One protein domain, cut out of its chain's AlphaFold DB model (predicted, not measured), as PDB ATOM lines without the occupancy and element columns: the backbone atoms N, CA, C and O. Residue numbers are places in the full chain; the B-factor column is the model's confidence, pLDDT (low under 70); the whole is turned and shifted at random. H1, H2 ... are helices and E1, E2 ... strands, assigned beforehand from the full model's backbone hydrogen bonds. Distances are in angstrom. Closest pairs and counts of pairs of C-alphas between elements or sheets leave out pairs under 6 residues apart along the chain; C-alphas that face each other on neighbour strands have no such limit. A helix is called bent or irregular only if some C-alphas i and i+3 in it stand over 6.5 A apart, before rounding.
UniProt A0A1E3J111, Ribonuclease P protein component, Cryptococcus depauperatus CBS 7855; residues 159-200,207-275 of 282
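Overview. This is residues 159 to 200 and 207 to 275 of the 282 residues of the protein "Ribonuclease P protein component" of Cryptococcus depauperatus CBS 7855 (UniProt A0A1E3J111). A strongly twisted sheet of five strands forms the middle layer, with the long helix H3 slanting over one face and the shorter H1 crossing the other: three layers, helices on both faces of a sheet. H2 covers part of the sheet at its E1 edge, and the very short H4 follows H3 off the sheet. The printed part has 111 residues, with four named helices and five named strands in the order E1 H1 E2 E3 H2 E4 H3 H4 E5. The sheet, E1 E4 E5 E3 E2, is mixed, as is the class, helices and strands; the whole is compact, with a radius of gyration of the C-alphas of 14.2 A and spans of 40 by 33 by 29 A.

Arrangement. Start at edge strand E1, residues 159 to 162; parallel to it is E4, residues 217 to 224, where N 161 and O 218 are 2.8 A apart. Next comes E5, residues 268 to 274, parallel to E4, with N 223 and O 272 at 2.8 A. E3, residues 185 to 191, is antiparallel to E5, with N 269 and O 190 at 2.7 A. E2, residues 179 to 181, forms a hairpin with E3, with N 180 and O 187 at 2.8 A. H1, residues 165 to 174, is on the sheet at a height of 9.9 A, across the strands at 90 degrees to E3 on the local plane; their closest C-alphas, of Ile 172 and Phe 190, are 6.4 A apart. H1 is irregular, but only just: C-alphas 167 and 170 are 6.8 A apart. H2, residues 207 to 214, is on the sheet at a height of 9.9 A; its closest C-alpha pair with E4 is Val 211 and Cys 217, 7.9 A. H3, residues 233 to 251, is on the face opposite H1 at a height of 8.5 A, slantwise to E4 at 33 degrees on the local plane, only just past along; their closest C-alphas, of Thr 224 and Arg 236, are 6.1 A apart. H4, residues 256 to 259, is not on the sheet; it and H3 touch only at the corner, and only just, with 3 pairs of C-alphas within 8 A, the closest those of Val 251 and Trp 257, 5.1 A. E4, H3, H4 and E5 form a strand-helix-strand unit, two parallel neighbour strands with helices between, and its crossover is left-handed. In H2 and H3 every O i to N i+4 pair is within hydrogen-bond range, in H1 4 of 6; H4 is too short for such a pair.

Along the chain. Find C-alpha 159, where E1 begins, at (91.382, -104.290, 66.694). From first to last C-alpha, H1 runs 13.8 A, E3 19.8 A and E4 22.5 A. Find C-alpha 233 at (75.299, -119.787, 77.865); from there H3 runs 26.7 A. E5 runs 18.5 A to C-alpha 274 at (75.401, -105.946, 80.211).

Size, cuts and confidence. The two farthest C-alphas, of Lys 231 and Glu 264, are 42.5 A apart. Between Ala 200 and Met 207 look for the cut: residues 201 to 206 are not printed, and the C-alphas across it are 12.1 A apart. Of the links that are printed whole, E4 to H3 and H4 to E5 are short and the others tight. The model's confidence is low, with pLDDT under 70, at residues 261 to 275.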
ATOM      1  N   LYS A 159      91.573-102.917  66.226       89.44
ATOM      2  CA  LYS A 159      91.382-104.290  66.694       89.44
ATOM      3  C   LYS A 159      91.184-104.340  68.201       89.44
ATOM      4  O   LYS A 159      91.877-103.672  68.965       89.44
ATOM      5  N   PHE A 160      90.274-105.200  68.647       87.75
ATOM      6  CA  PHE A 160      90.078-105.454  70.070       87.75
ATOM      7  C   PHE A 160      90.945-106.617  70.552       87.75
ATOM      8  O   PHE A 160      90.894-107.716  69.999       87.75
ATOM      9  N   ILE A 161      91.697-106.390  71.626       85.94
ATOM     10  CA  ILE A 161      92.515-107.394  72.307       85.94
ATOM     11  C   ILE A 161      91.814-107.806  73.602       85.94
ATOM     12  O   ILE A 161      91.319-106.971  74.355       85.94
ATOM     13  N   GLY A 162      91.763-109.110  73.874       83.06
ATOM     14  CA  GLY A 162      91.193-109.624  75.116       83.06
ATOM     15  C   GLY A 162      92.018-109.227  76.342       83.06
ATOM     16  O   GLY A 162      93.248-109.259  76.311       83.06
ATOM     17  N   ILE A 163      91.330-108.896  77.431       83.88
ATOM     18  CA  ILE A 163      91.935-108.672  78.749       83.88
ATOM     19  C   ILE A 163      91.933-109.991  79.522       83.88
ATOM     20  O   ILE A 163      90.973-110.762  79.431       83.88
ATOM     21  N   ASP A 164      92.985-110.242  80.301       83.56
ATOM     22  CA  ASP A 164      92.947-111.289  81.316       83.56
ATOM     23  C   ASP A 164      92.067-110.850  82.494       83.56
ATOM     24  O   ASP A 164      92.441-110.028  83.328       83.56
ATOM     25  N   ILE A 165      90.850-111.387  82.522       81.50
ATOM     26  CA  ILE A 165      89.813-111.035  83.491       81.50
ATOM     27  C   ILE A 165      90.239-111.437  84.911       81.50
ATOM     28  O   ILE A 165      89.954-110.699  85.852       81.50
ATOM     29  N   ALA A 166      90.946-112.558  85.085       80.44
ATOM     30  CA  ALA A 166      91.300-113.058  86.413       80.44
ATOM     31  C   ALA A 166      92.158-112.054  87.198       80.44
ATOM     32  O   ALA A 166      91.926-111.829  88.384       80.44
ATOM     33  N   THR A 167      93.105-111.405  86.520       80.12
ATOM     34  CA  THR A 167      94.041-110.458  87.134       80.12
ATOM     35  C   THR A 167      93.558-109.009  87.044       80.12
ATOM     36  O   THR A 167      93.749-108.227  87.978       80.12
ATOM     37  N   ALA A 168      92.904-108.626  85.945       81.69
ATOM     38  CA  ALA A 168      92.515-107.239  85.708       81.69
ATOM     39  C   ALA A 168      91.258-106.804  86.469       81.69
ATOM     40  O   ALA A 168      91.133-105.622  86.797       81.69
ATOM     41  N   LEU A 169      90.323-107.721  86.755       81.19
ATOM     42  CA  LEU A 169      89.016-107.354  87.309       81.19
ATOM     43  C   LEU A 169      89.123-106.583  88.616       81.19
ATOM     44  O   LEU A 169      88.512-105.523  88.752       81.19
ATOM     45  N   THR A 170      89.895-107.107  89.566       80.62
ATOM     46  CA  THR A 170      90.030-106.501  90.890       80.62
ATOM     47  C   THR A 170      90.540-105.074  90.769       80.62
ATOM     48  O   THR A 170      89.966-104.177  91.378       80.62
ATOM     49  N   LYS A 171      91.544-104.831  89.917       81.31
ATOM     50  CA  LYS A 171      92.048-103.476  89.675       81.31
ATOM     51  C   LYS A 171      90.974-102.577  89.070       81.31
ATOM     52  O   LYS A 171      90.715-101.524  89.629       81.31
ATOM     53  N   ILE A 172      90.294-103.019  88.008       80.88
ATOM     54  CA  ILE A 172      89.273-102.215  87.311       80.88
ATOM     55  C   ILE A 172      88.099-101.845  88.238       80.88
ATOM     56  O   ILE A 172      87.567-100.737  88.150       80.88
ATOM     57  N   PHE A 173      87.670-102.759  89.111       79.56
ATOM     58  CA  PHE A 173      86.539-102.526  90.016       79.56
ATOM     59  C   PHE A 173      86.902-101.747  91.282       79.56
ATOM     60  O   PHE A 173      86.041-101.036  91.794       79.56
ATOM     61  N   THR A 174      88.137-101.862  91.776       80.50
ATOM     62  CA  THR A 174      88.612-101.093  92.944       80.50
ATOM     63  C   THR A 174      88.998 -99.667  92.582       80.50
ATOM     64  O   THR A 174      88.872 -98.762  93.400       80.50
ATOM     65  N   SER A 175      89.436 -99.438  91.346       76.19
ATOM     66  CA  SER A 175      89.731 -98.097  90.863       76.19
ATOM     67  C   SER A 175      88.452 -97.281  90.633       76.19
ATOM     68  O   SER A 175      87.495 -97.760  90.015       76.19
ATOM     69  N   ASN A 176      88.465 -96.016  91.066       71.50
ATOM     70  CA  ASN A 176      87.414 -95.026  90.799       71.50
ATOM     71  C   ASN A 176      87.480 -94.540  89.346       71.50
ATOM     72  O   ASN A 176      87.899 -93.427  89.041       71.50
ATOM     73  N   VAL A 177      87.119 -95.432  88.433       72.44
ATOM     74  CA  VAL A 177      87.246 -95.228  86.990       72.44
ATOM     75  C   VAL A 177      85.979 -94.585  86.446       72.44
ATOM     76  O   VAL A 177      84.881 -94.982  86.865       72.44
ATOM     77  N   PRO A 178      86.101 -93.665  85.472       70.38
ATOM     78  CA  PRO A 178      84.954 -93.177  84.729       70.38
ATOM     79  C   PRO A 178      84.116 -94.340  84.197       70.38
ATOM     80  O   PRO A 178      84.624 -95.286  83.584       70.38
ATOM     81  N   HIS A 179      82.815 -94.279  84.453       76.56
ATOM     82  CA  HIS A 179      81.890 -95.259  83.923       76.56
ATOM     83  C   HIS A 179      80.655 -94.584  83.352       76.56
ATOM     84  O   HIS A 179      80.081 -93.681  83.949       76.56
ATOM     85  N   CYS A 180      80.245 -95.052  82.180       79.94
ATOM     86  CA  CYS A 180      78.978 -94.692  81.578       79.94
ATOM     87  C   CYS A 180      77.973 -95.790  81.916       79.94
ATOM     88  O   CYS A 180      78.212 -96.964  81.625       79.94
ATOM     89  N   ARG A 181      76.859 -95.419  82.547       81.19
ATOM     90  CA  ARG A 181      75.762 -96.335  82.857       81.19
ATOM     91  C   ARG A 181      74.577 -96.008  81.963       81.19
ATOM     92  O   ARG A 181      74.087 -94.886  81.956       81.19
ATOM     93  N   THR A 182      74.110 -97.018  81.249       80.81
ATOM     94  CA  THR A 182      72.849 -96.996  80.508       80.81
ATOM     95  C   THR A 182      71.891 -98.017  81.128       80.81
ATOM     96  O   THR A 182      72.339 -98.870  81.902       80.81
ATOM     97  N   PRO A 183      70.590 -97.988  80.786       80.06
ATOM     98  CA  PRO A 183      69.641 -99.012  81.227       80.06
ATOM     99  C   PRO A 183      69.996-100.439  80.782       80.06
ATOM    100  O   PRO A 183      69.496-101.387  81.370       80.06
ATOM    101  N   TYR A 184      70.840-100.592  79.754       80.06
ATOM    102  CA  TYR A 184      71.152-101.886  79.134       80.06
ATOM    103  C   TYR A 184      72.567-102.384  79.436       80.06
ATOM    104  O   TYR A 184      72.870-103.575  79.333       80.06
ATOM    105  N   PHE A 185      73.490-101.472  79.734       82.88
ATOM    106  CA  PHE A 185      74.879-101.817  79.980       82.88
ATOM    107  C   PHE A 185      75.635-100.718  80.724       82.88
ATOM    108  O   PHE A 185      75.302 -99.535  80.661       82.88
ATOM    109  N   ILE A 186      76.723-101.121  81.369       83.50
ATOM    110  CA  ILE A 186      77.686-100.244  82.029       83.50
ATOM    111  C   ILE A 186      79.020-100.381  81.303       83.50
ATOM    112  O   ILE A 186      79.530-101.493  81.208       83.50
ATOM    113  N   ILE A 187      79.601 -99.280  80.832       84.38
ATOM    114  CA  ILE A 187      80.958 -99.233  80.270       84.38
ATOM    115  C   ILE A 187      81.884 -98.604  81.301       84.38
ATOM    116  O   ILE A 187      81.642 -97.483  81.735       84.38
ATOM    117  N   ARG A 188      82.964 -99.297  81.660       83.38
ATOM    118  CA  ARG A 188      84.081 -98.758  82.450       83.38
ATOM    119  C   ARG A 188      85.305 -98.610  81.558       83.38
ATOM    120  O   ARG A 188      85.606 -99.549  80.825       83.38
ATOM    121  N   THR A 189      86.003 -97.481  81.622       81.94
ATOM    122  CA  THR A 189      87.183 -97.198  80.786       81.94
ATOM    123  C   THR A 189      88.454 -97.103  81.622       81.94
ATOM    124  O   THR A 189      88.771 -96.071  82.193       81.94
ATOM    125  N   PHE A 190      89.222 -98.180  81.696       80.38
ATOM    126  CA  PHE A 190      90.445 -98.240  82.495       80.38
ATOM    127  C   PHE A 190      91.691 -97.929  81.652       80.38
ATOM    128  O   PHE A 190      91.698 -98.180  80.452       80.38
ATOM    129  N   ARG A 191      92.760 -97.395  82.248       78.62
ATOM    130  CA  ARG A 191      94.027 -97.159  81.531       78.62
ATOM    131  C   ARG A 191      94.793 -98.469  81.369       78.62
ATOM    132  O   ARG A 191      95.058 -99.157  82.352       78.62
ATOM    133  N   ALA A 192      95.177 -98.822  80.148       78.38
ATOM    134  CA  ALA A 192      95.841-100.094  79.882       78.38
ATOM    135  C   ALA A 192      97.246-100.175  80.480       78.38
ATOM    136  O   ALA A 192      97.670-101.276  80.815       78.38
ATOM    137  N   ALA A 193      97.944 -99.046  80.655       77.94
ATOM    138  CA  ALA A 193      99.248 -99.022  81.318       77.94
ATOM    139  C   ALA A 193      99.170 -99.500  82.780       77.94
ATOM    140  O   ALA A 193     100.143-100.013  83.323       77.94
ATOM    141  N   LEU A 194      97.994 -99.380  83.407       79.88
ATOM    142  CA  LEU A 194      97.750 -99.814  84.782       79.88
ATOM    143  C   LEU A 194      97.259-101.268  84.878       79.88
ATOM    144  O   LEU A 194      97.086-101.796  85.987       79.88
ATOM    145  N   LEU A 195      96.992-101.921  83.740       78.75
ATOM    146  CA  LEU A 195      96.590-103.323  83.740       78.75
ATOM    147  C   LEU A 195      97.768-104.193  84.185       78.75
ATOM    148  O   LEU A 195      98.915-103.902  83.844       78.75
ATOM    149  N   PRO A 196      97.515-105.276  84.939       79.31
ATOM    150  CA  PRO A 196      98.556-106.251  85.216       79.31
ATOM    151  C   PRO A 196      99.143-106.779  83.899       79.31
ATOM    152  O   PRO A 196      98.387-106.982  82.938       79.31
ATOM    153  N   PRO A 197     100.463-107.022  83.839       75.56
ATOM    154  CA  PRO A 197     101.047-107.693  82.693       75.56
ATOM    155  C   PRO A 197     100.374-109.055  82.533       75.56
ATOM    156  O   PRO A 197     100.149-109.779  83.505       75.56
ATOM    157  N   ARG A 198     100.019-109.391  81.293       74.12
ATOM    158  CA  ARG A 198      99.424-110.692  81.003       74.12
ATOM    159  C   ARG A 198     100.472-111.772  81.291       74.12
ATOM    160  O   ARG A 198     101.612-111.587  80.858       74.12
ATOM    161  N   PRO A 199     100.114-112.884  81.957       75.75
ATOM    162  CA  PRO A 199     101.029-114.009  82.077       75.75
ATOM    163  C   PRO A 199     101.506-114.418  80.683       75.75
ATOM    164  O   PRO A 199     100.709-114.473  79.735       75.75
ATOM    165  N   ALA A 200     102.814-114.641  80.558       75.19
ATOM    166  CA  ALA A 200     103.389-115.095  79.308       75.19
ATOM    167  C   ALA A 200     102.714-116.421  78.918       75.19
ATOM    168  O   ALA A 200     102.516-117.284  79.780       75.19
ATOM    169  N   MET A 207     102.318-113.274  68.317       71.56
ATOM    170  CA  MET A 207     101.127-112.856  67.584       71.56
ATOM    171  C   MET A 207     100.503-111.577  68.146       71.56
ATOM    172  O   MET A 207     100.152-110.687  67.376       71.56
ATOM    173  N   LEU A 208     100.383-111.440  69.470       71.50
ATOM    174  CA  LEU A 208      99.766-110.250  70.069       71.50
ATOM    175  C   LEU A 208     100.629-109.005  69.881       71.50
ATOM    176  O   LEU A 208     100.112-107.951  69.517       71.50
ATOM    177  N   ASN A 209     101.940-109.138  70.069       73.88
ATOM    178  CA  ASN A 209     102.883-108.046  69.842       73.88
ATOM    179  C   ASN A 209     102.912-107.653  68.362       73.88
ATOM    180  O   ASN A 209     102.896-106.470  68.033       73.88
ATOM    181  N   THR A 210     102.846-108.636  67.464       76.69
ATOM    182  CA  THR A 210     102.746-108.416  66.018       76.69
ATOM    183  C   THR A 210     101.466-107.667  65.652       76.69
ATOM    184  O   THR A 210     101.511-106.719  64.874       76.69
ATOM    185  N   VAL A 211     100.324-108.047  66.232       75.56
ATOM    186  CA  VAL A 211      99.040-107.370  65.997       75.56
ATOM    187  C   VAL A 211      99.067-105.936  66.527       75.56
ATOM    188  O   VAL A 211      98.645-105.038  65.804       75.56
ATOM    189  N   ARG A 212      99.616-105.702  67.727       76.12
ATOM    190  CA  ARG A 212      99.755-104.355  68.315       76.12
ATOM    191  C   ARG A 212     100.662-103.433  67.506       76.12
ATOM    192  O   ARG A 212     100.420-102.236  67.482       76.12
ATOM    193  N   ARG A 213     101.692-103.979  66.854       76.81
ATOM    194  CA  ARG A 213     102.595-103.208  65.983       76.81
ATOM    195  C   ARG A 213     101.966-102.858  64.634       76.81
ATOM    196  O   ARG A 213     102.326-101.848  64.052       76.81
ATOM    197  N   LYS A 214     101.068-103.706  64.121       82.00
ATOM    198  CA  LYS A 214     100.473-103.557  62.780       82.00
ATOM    199  C   LYS A 214      99.141-102.812  62.767       82.00
ATOM    200  O   LYS A 214      98.717-102.362  61.709       82.00
ATOM    201  N   HIS A 215      98.450-102.748  63.904       83.69
ATOM    202  CA  HIS A 215      97.106-102.191  63.986       83.69
ATOM    203  C   HIS A 215      96.920-101.362  65.255       83.69
ATOM    204  O   HIS A 215      97.445-101.735  66.311       83.69
ATOM    205  N   PRO A 216      96.079-100.316  65.207       84.88
ATOM    206  CA  PRO A 216      95.613 -99.666  66.419       84.88
ATOM    207  C   PRO A 216      94.787-100.669  67.232       84.88
ATOM    208  O   PRO A 216      93.938-101.381  66.691       84.88
ATOM    209  N   CYS A 217      95.075-100.785  68.527       84.12
ATOM    210  CA  CYS A 217      94.529-101.846  69.369       84.12
ATOM    211  C   CYS A 217      93.928-101.314  70.667       84.12
ATOM    212  O   CYS A 217      94.556-100.528  71.369       84.12
ATOM    213  N   VAL A 218      92.748-101.816  71.028       85.06
ATOM    214  CA  VAL A 218      92.023-101.459  72.257       85.06
ATOM    215  C   VAL A 218      91.795-102.714  73.088       85.06
ATOM    216  O   VAL A 218      91.411-103.758  72.560       85.06
ATOM    217  N   TYR A 219      92.003-102.632  74.397       85.25
ATOM    218  CA  TYR A 219      91.731-103.750  75.292       85.25
ATOM    219  C   TYR A 219      90.230-103.824  75.611       85.25
ATOM    220  O   TYR A 219      89.610-102.827  75.974       85.25
ATOM    221  N   LEU A 220      89.622-105.004  75.478       87.50
ATOM    222  CA  LEU A 220      88.178-105.179  75.652       87.50
ATOM    223  C   LEU A 220      87.838-106.444  76.441       87.50
ATOM    224  O   LEU A 220      88.186-107.565  76.054       87.50
ATOM    225  N   ALA A 221      87.028-106.264  77.482       87.81
ATOM    226  CA  ALA A 221      86.336-107.336  78.181       87.81
ATOM    227  C   ALA A 221      84.820-107.096  78.151       87.81
ATOM    228  O   ALA A 221      84.339-105.997  78.418       87.81
ATOM    229  N   VAL A 222      84.051-108.143  77.843       89.19
ATOM    230  CA  VAL A 222      82.583-108.100  77.903       89.19
ATOM    231  C   VAL A 222      82.118-109.139  78.906       89.19
ATOM    232  O   VAL A 222      82.283-110.345  78.693       89.19
ATOM    233  N   ILE A 223      81.548-108.651  80.001       87.56
ATOM    234  CA  ILE A 223      81.060-109.445  81.117       87.56
ATOM    235  C   ILE A 223      79.542-109.464  81.046       87.56
ATOM    236  O   ILE A 223      78.877-108.433  80.970       87.56
ATOM    237  N   THR A 224      78.991-110.668  81.064       88.19
ATOM    238  CA  THR A 224      77.552-110.887  81.013       88.19
ATOM    239  C   THR A 224      77.110-111.707  82.211       88.19
ATOM    240  O   THR A 224      77.651-112.784  82.478       88.19
ATOM    241  N   SER A 225      76.120-111.200  82.943       83.94
ATOM    242  CA  SER A 225      75.570-111.910  84.096       83.94
ATOM    243  C   SER A 225      74.596-113.011  83.666       83.94
ATOM    244  O   SER A 225      73.854-112.878  82.693       83.94
ATOM    245  N   LYS A 226      74.577-114.112  84.424       88.25
ATOM    246  CA  LYS A 226      73.564-115.171  84.302       88.25
ATOM    247  C   LYS A 226      72.179-114.676  84.728       88.25
ATOM    248  O   LYS A 226      71.197-115.056  84.102       88.25
ATOM    249  N   SER A 227      72.108-113.848  85.774       85.06
ATOM    250  CA  SER A 227      70.846-113.313  86.299       85.06
ATOM    251  C   SER A 227      70.248-112.246  85.390       85.06
ATOM    252  O   SER A 227      69.034-112.197  85.247       85.06
ATOM    253  N   ASN A 228      71.092-111.430  84.751       80.56
ATOM    254  CA  ASN A 228      70.626-110.255  84.010       80.56
ATOM    255  C   ASN A 228      70.436-110.522  82.514       80.56
ATOM    256  O   ASN A 228      70.009-109.625  81.808       80.56
ATOM    257  N   ILE A 229      70.805-111.703  82.005       84.69
ATOM    258  CA  ILE A 229      70.606-112.057  80.591       84.69
ATOM    259  C   ILE A 229      69.836-113.362  80.477       84.69
ATOM    260  O   ILE A 229      68.710-113.394  79.998       84.69
ATOM    261  N   SER A 230      70.471-114.469  80.863       87.19
ATOM    262  CA  SER A 230      69.879-115.798  80.770       87.19
ATOM    263  C   SER A 230      70.741-116.833  81.485       87.19
ATOM    264  O   SER A 230      71.978-116.754  81.503       87.19
ATOM    265  N   LYS A 231      70.083-117.884  81.988       90.94
ATOM    266  CA  LYS A 231      70.752-119.108  82.445       90.94
ATOM    267  C   LYS A 231      71.501-119.805  81.302       90.94
ATOM    268  O   LYS A 231      72.521-120.446  81.556       90.94
ATOM    269  N   LEU A 232      71.044-119.632  80.060       92.38
ATOM    270  CA  LEU A 232      71.635-120.235  78.871       92.38
ATOM    271  C   LEU A 232      72.940-119.527  78.487       92.38
ATOM    272  O   LEU A 232      73.002-118.309  78.313       92.38
ATOM    273  N   ALA A 233      74.011-120.306  78.325       91.25
ATOM    274  CA  ALA A 233      75.299-119.787  77.865       91.25
ATOM    275  C   ALA A 233      75.224-119.231  76.432       91.25
ATOM    276  O   ALA A 233      75.904-118.255  76.119       91.25
ATOM    277  N   VAL A 234      74.373-119.819  75.584       94.06
ATOM    278  CA  VAL A 234      74.183-119.402  74.186       94.06
ATOM    279  C   VAL A 234      73.658-117.969  74.103       94.06
ATOM    280  O   VAL A 234      74.236-117.162  73.380       94.06
ATOM    281  N   GLU A 235      72.654-117.614  74.906       91.44
ATOM    282  CA  GLU A 235      72.103-116.251  74.948       91.44
ATOM    283  C   GLU A 235      73.135-115.232  75.440       91.44
ATOM    284  O   GLU A 235      73.371-114.203  74.806       91.44
ATOM    285  N   ARG A 236      73.872-115.559  76.508       89.94
ATOM    286  CA  ARG A 236      74.985-114.717  76.979       89.94
ATOM    287  C   ARG A 236      76.058-114.527  75.905       89.94
ATOM    288  O   ARG A 236      76.595-113.430  75.761       89.94
ATOM    289  N   ASN A 237      76.374-115.567  75.132       91.75
ATOM    290  CA  ASN A 237      77.314-115.485  74.011       91.75
ATOM    291  C   ASN A 237      76.774-114.630  72.864       91.75
ATOM    292  O   ASN A 237      77.531-113.849  72.287       91.75
ATOM    293  N   ARG A 238      75.480-114.747  72.556       92.50
ATOM    294  CA  ARG A 238      74.800-113.929  71.550       92.50
ATOM    295  C   ARG A 238      74.881-112.447  71.909       92.50
ATOM    296  O   ARG A 238      75.292-111.660  71.060       92.50
ATOM    297  N   VAL A 239      74.603-112.081  73.163       90.25
ATOM    298  CA  VAL A 239      74.740-110.692  73.637       90.25
ATOM    299  C   VAL A 239      76.188-110.210  73.540       90.25
ATOM    300  O   VAL A 239      76.429-109.154  72.963       90.25
ATOM    301  N   ARG A 240      77.173-111.002  73.996       90.69
ATOM    302  CA  ARG A 240      78.601-110.634  73.870       90.69
ATOM    303  C   ARG A 240      79.017-110.367  72.423       90.69
ATOM    304  O   ARG A 240      79.767-109.427  72.171       90.69
ATOM    305  N   ARG A 241      78.538-111.183  71.478       91.25
ATOM    306  CA  ARG A 241      78.811-111.019  70.041       91.25
ATOM    307  C   ARG A 241      78.138-109.774  69.472       91.25
ATOM    308  O   ARG A 241      78.819-108.986  68.828       91.25
ATOM    309  N   ARG A 242      76.844-109.569  69.752       91.12
ATOM    310  CA  ARG A 242      76.096-108.377  69.311       91.12
ATOM    311  C   ARG A 242      76.733-107.094  69.847       91.12
ATOM    312  O   ARG A 242      76.968-106.172  69.076       91.12
ATOM    313  N   PHE A 243      77.092-107.070  71.130       89.81
ATOM    314  CA  PHE A 243      77.761-105.924  71.743       89.81
ATOM    315  C   PHE A 243      79.123-105.640  71.098       89.81
ATOM    316  O   PHE A 243      79.406-104.500  70.746       89.81
ATOM    317  N   ARG A 244      79.952-106.673  70.887       90.56
ATOM    318  CA  ARG A 244      81.242-106.516  70.195       90.56
ATOM    319  C   ARG A 244      81.084-105.979  68.777       90.56
ATOM    320  O   ARG A 244      81.834-105.091  68.411       90.56
ATOM    321  N   ALA A 245      80.126-106.492  68.009       90.56
ATOM    322  CA  ALA A 245      79.874-106.023  66.648       90.56
ATOM    323  C   ALA A 245      79.405-104.558  66.626       90.56
ATOM    324  O   ALA A 245      79.896-103.766  65.831       90.56
ATOM    325  N   ALA A 246      78.508-104.176  67.540       90.44
ATOM    326  CA  ALA A 246      78.067-102.791  67.669       90.44
ATOM    327  C   ALA A 246      79.229-101.857  68.039       90.44
ATOM    328  O   ALA A 246      79.398-100.810  67.419       90.44
ATOM    329  N   LEU A 247      80.065-102.256  69.001       88.31
ATOM    330  CA  LEU A 247      81.244-101.485  69.388       88.31
ATOM    331  C   LEU A 247      82.259-101.380  68.242       88.31
ATOM    332  O   LEU A 247      82.820-100.311  68.036       88.31
ATOM    333  N   ASP A 248      82.467-102.458  67.483       90.38
ATOM    334  CA  ASP A 248      83.343-102.468  66.307       90.38
ATOM    335  C   ASP A 248      82.879-101.480  65.237       90.38
ATOM    336  O   ASP A 248      83.703-100.742  64.698       90.38
ATOM    337  N   ASN A 249      81.568-101.402  64.997       90.56
ATOM    338  CA  ASN A 249      80.978-100.433  64.078       90.56
ATOM    339  C   ASN A 249      81.131 -98.994  64.583       90.56
ATOM    340  O   ASN A 249      81.462 -98.113  63.799       90.56
ATOM    341  N   VAL A 250      80.915 -98.749  65.881       89.06
ATOM    342  CA  VAL A 250      81.057 -97.407  66.471       89.06
ATOM    343  C   VAL A 250      82.509 -96.950  66.424       89.06
ATOM    344  O   VAL A 250      82.785 -95.857  65.947       89.06
ATOM    345  N   VAL A 251      83.448 -97.782  66.873       87.94
ATOM    346  CA  VAL A 251      84.871 -97.425  66.960       87.94
ATOM    347  C   VAL A 251      85.509 -97.267  65.580       87.94
ATOM    348  O   VAL A 251      86.344 -96.389  65.396       87.94
ATOM    349  N   ASN A 252      85.110 -98.079  64.600       89.00
ATOM    350  CA  ASN A 252      85.616 -97.976  63.229       89.00
ATOM    351  C   ASN A 252      84.737 -97.103  62.318       89.00
ATOM    352  O   ASN A 252      84.906 -97.144  61.101       89.00
ATOM    353  N   SER A 253      83.793 -96.341  62.873       87.44
ATOM    354  CA  SER A 253      83.047 -95.341  62.106       87.44
ATOM    355  C   SER A 253      83.925 -94.132  61.771       87.44
ATOM    356  O   SER A 253      85.014 -93.957  62.331       87.44
ATOM    357  N   ASN A 254      83.440 -93.269  60.874       77.75
ATOM    358  CA  ASN A 254      84.076 -91.985  60.596       77.75
ATOM    359  C   ASN A 254      84.205 -91.209  61.916       77.75
ATOM    360  O   ASN A 254      83.207 -90.858  62.531       77.75
ATOM    361  N   GLU A 255      85.447 -90.992  62.358       79.94
ATOM    362  CA  GLU A 255      85.826 -90.348  63.630       79.94
ATOM    363  C   GLU A 255      85.632 -91.155  64.924       79.94
ATOM    364  O   GLU A 255      86.126 -90.732  65.970       79.94
ATOM    365  N   GLY A 256      85.014 -92.338  64.884       78.44
ATOM    366  CA  GLY A 256      84.789 -93.171  66.074       78.44
ATOM    367  C   GLY A 256      86.071 -93.588  66.802       78.44
ATOM    368  O   GLY A 256      86.080 -93.798  68.016       78.44
ATOM    369  N   TRP A 257      87.184 -93.629  66.077       80.06
ATOM    370  CA  TRP A 257      88.501 -93.922  66.620       80.06
ATOM    371  C   TRP A 257      88.989 -92.871  67.619       80.06
ATOM    372  O   TRP A 257      89.746 -93.217  68.523       80.06
ATOM    373  N   LYS A 258      88.519 -91.620  67.523       79.50
ATOM    374  CA  LYS A 258      88.852 -90.540  68.468       79.50
ATOM    375  C   LYS A 258      88.321 -90.818  69.881       79.50
ATOM    376  O   LYS A 258      88.834 -90.275  70.850       79.50
ATOM    377  N   LEU A 259      87.305 -91.680  70.011       77.00
ATOM    378  CA  LEU A 259      86.725 -92.069  71.304       77.00
ATOM    379  C   LEU A 259      87.628 -93.013  72.103       77.00
ATOM    380  O   LEU A 259      87.470 -93.151  73.313       77.00
ATOM    381  N   VAL A 260      88.519 -93.720  71.409       75.88
ATOM    382  CA  VAL A 260      89.385 -94.754  71.988       75.88
ATOM    383  C   VAL A 260      90.861 -94.489  71.732       75.88
ATOM    384  O   VAL A 260      91.698 -95.249  72.224       75.88
ATOM    385  N   SER A 261      91.176 -93.447  70.956       68.81
ATOM    386  CA  SER A 261      92.542 -93.050  70.671       68.81
ATOM    387  C   SER A 261      93.233 -92.730  71.988       68.81
ATOM    388  O   SER A 261      92.691 -91.937  72.767       68.81
ATOM    389  N   PRO A 262      94.405 -93.321  72.245       65.19
ATOM    390  CA  PRO A 262      95.190 -92.930  73.396       65.19
ATOM    391  C   PRO A 262      95.514 -91.436  73.268       65.19
ATOM    392  O   PRO A 262      96.022 -90.992  72.239       65.19
ATOM    393  N   GLY A 263      95.197 -90.651  74.301       61.84
ATOM    394  CA  GLY A 263      95.942 -89.413  74.547       61.84
ATOM    395  C   GLY A 263      97.394 -89.747  74.908       61.84
ATOM    396  O   GLY A 263      97.771 -90.916  74.866       61.84
ATOM    397  N   GLU A 264      98.169 -88.744  75.328       43.00
ATOM    398  CA  GLU A 264      99.631 -88.749  75.572       43.00
ATOM    399  C   GLU A 264     100.255 -89.974  76.285       43.00
ATOM    400  O   GLU A 264     101.476 -90.106  76.286       43.00
ATOM    401  N   SER A 265      99.483 -90.909  76.852       37.84
ATOM    402  CA  SER A 265     100.043 -92.136  77.427       37.84
ATOM    403  C   SER A 265      99.148 -93.376  77.557       37.84
ATOM    404  O   SER A 265      99.636 -94.358  78.107       37.84
ATOM    405  N   ASP A 266      97.879 -93.432  77.122       47.31
ATOM    406  CA  ASP A 266      97.011 -94.518  77.630       47.31
ATOM    407  C   ASP A 266      96.000 -95.118  76.649       47.31
ATOM    408  O   ASP A 266      94.988 -94.513  76.307       47.31
ATOM    409  N   TYR A 267      96.213 -96.389  76.285       50.97
ATOM    410  CA  TYR A 267      95.170 -97.217  75.674       50.97
ATOM    411  C   TYR A 267      94.009 -97.397  76.662       50.97
ATOM    412  O   TYR A 267      94.229 -97.658  77.845       50.97
ATOM    413  N   HIS A 268      92.770 -97.345  76.185       53.38
ATOM    414  CA  HIS A 268      91.608 -97.614  77.027       53.38
ATOM    415  C   HIS A 268      91.277 -99.113  77.057       53.38
ATOM    416  O   HIS A 268      91.225 -99.797  76.037       53.38
ATOM    417  N   ALA A 269      91.041 -99.633  78.253       51.28
ATOM    418  CA  ALA A 269      90.433-100.919  78.511       51.28
ATOM    419  C   ALA A 269      88.946-100.694  78.781       51.28
ATOM    420  O   ALA A 269      88.575-100.176  79.832       51.28
ATOM    421  N   ALA A 270      88.090-101.055  77.828       55.69
ATOM    422  CA  ALA A 270      86.648-100.981  78.014       55.69
ATOM    423  C   ALA A 270      86.149-102.288  78.647       55.69
ATOM    424  O   ALA A 270      86.355-103.377  78.106       55.69
ATOM    425  N   MET A 271      85.484-102.190  79.796       55.22
ATOM    426  CA  MET A 271      84.771-103.304  80.411       55.22
ATOM    427  C   MET A 271      83.278-103.018  80.364       55.22
ATOM    428  O   MET A 271      82.806-102.070  80.988       55.22
ATOM    429  N   CYS A 272      82.546-103.843  79.622       56.81
ATOM    430  CA  CYS A 272      81.096-103.755  79.547       56.81
ATOM    431  C   CYS A 272      80.451-104.784  80.480       56.81
ATOM    432  O   CYS A 272      80.772-105.970  80.388       56.81
ATOM    433  N   ILE A 273      79.542-104.338  81.347       59.28
ATOM    434  CA  ILE A 273      78.628-105.193  82.107       59.28
ATOM    435  C   ILE A 273      77.251-105.004  81.486       59.28
ATOM    436  O   ILE A 273      76.651-103.944  81.643       59.28
ATOM    437  N   SER A 274      76.762-105.996  80.749       51.22
ATOM    438  CA  SER A 274      75.401-105.946  80.211       51.22
ATOM    439  C   SER A 274      74.402-106.254  81.324       51.22
ATOM    440  O   SER A 274      74.454-107.330  81.928       51.22
ATOM    441  N   ASP A 275      73.507-105.306  81.577       47.41
ATOM    442  CA  ASP A 275      72.382-105.427  82.492       47.41
ATOM    443  C   ASP A 275      71.121-105.327  81.645       47.41
ATOM    444  O   ASP A 275      70.661-104.239  81.327       47.41
TER     445      ASP A 275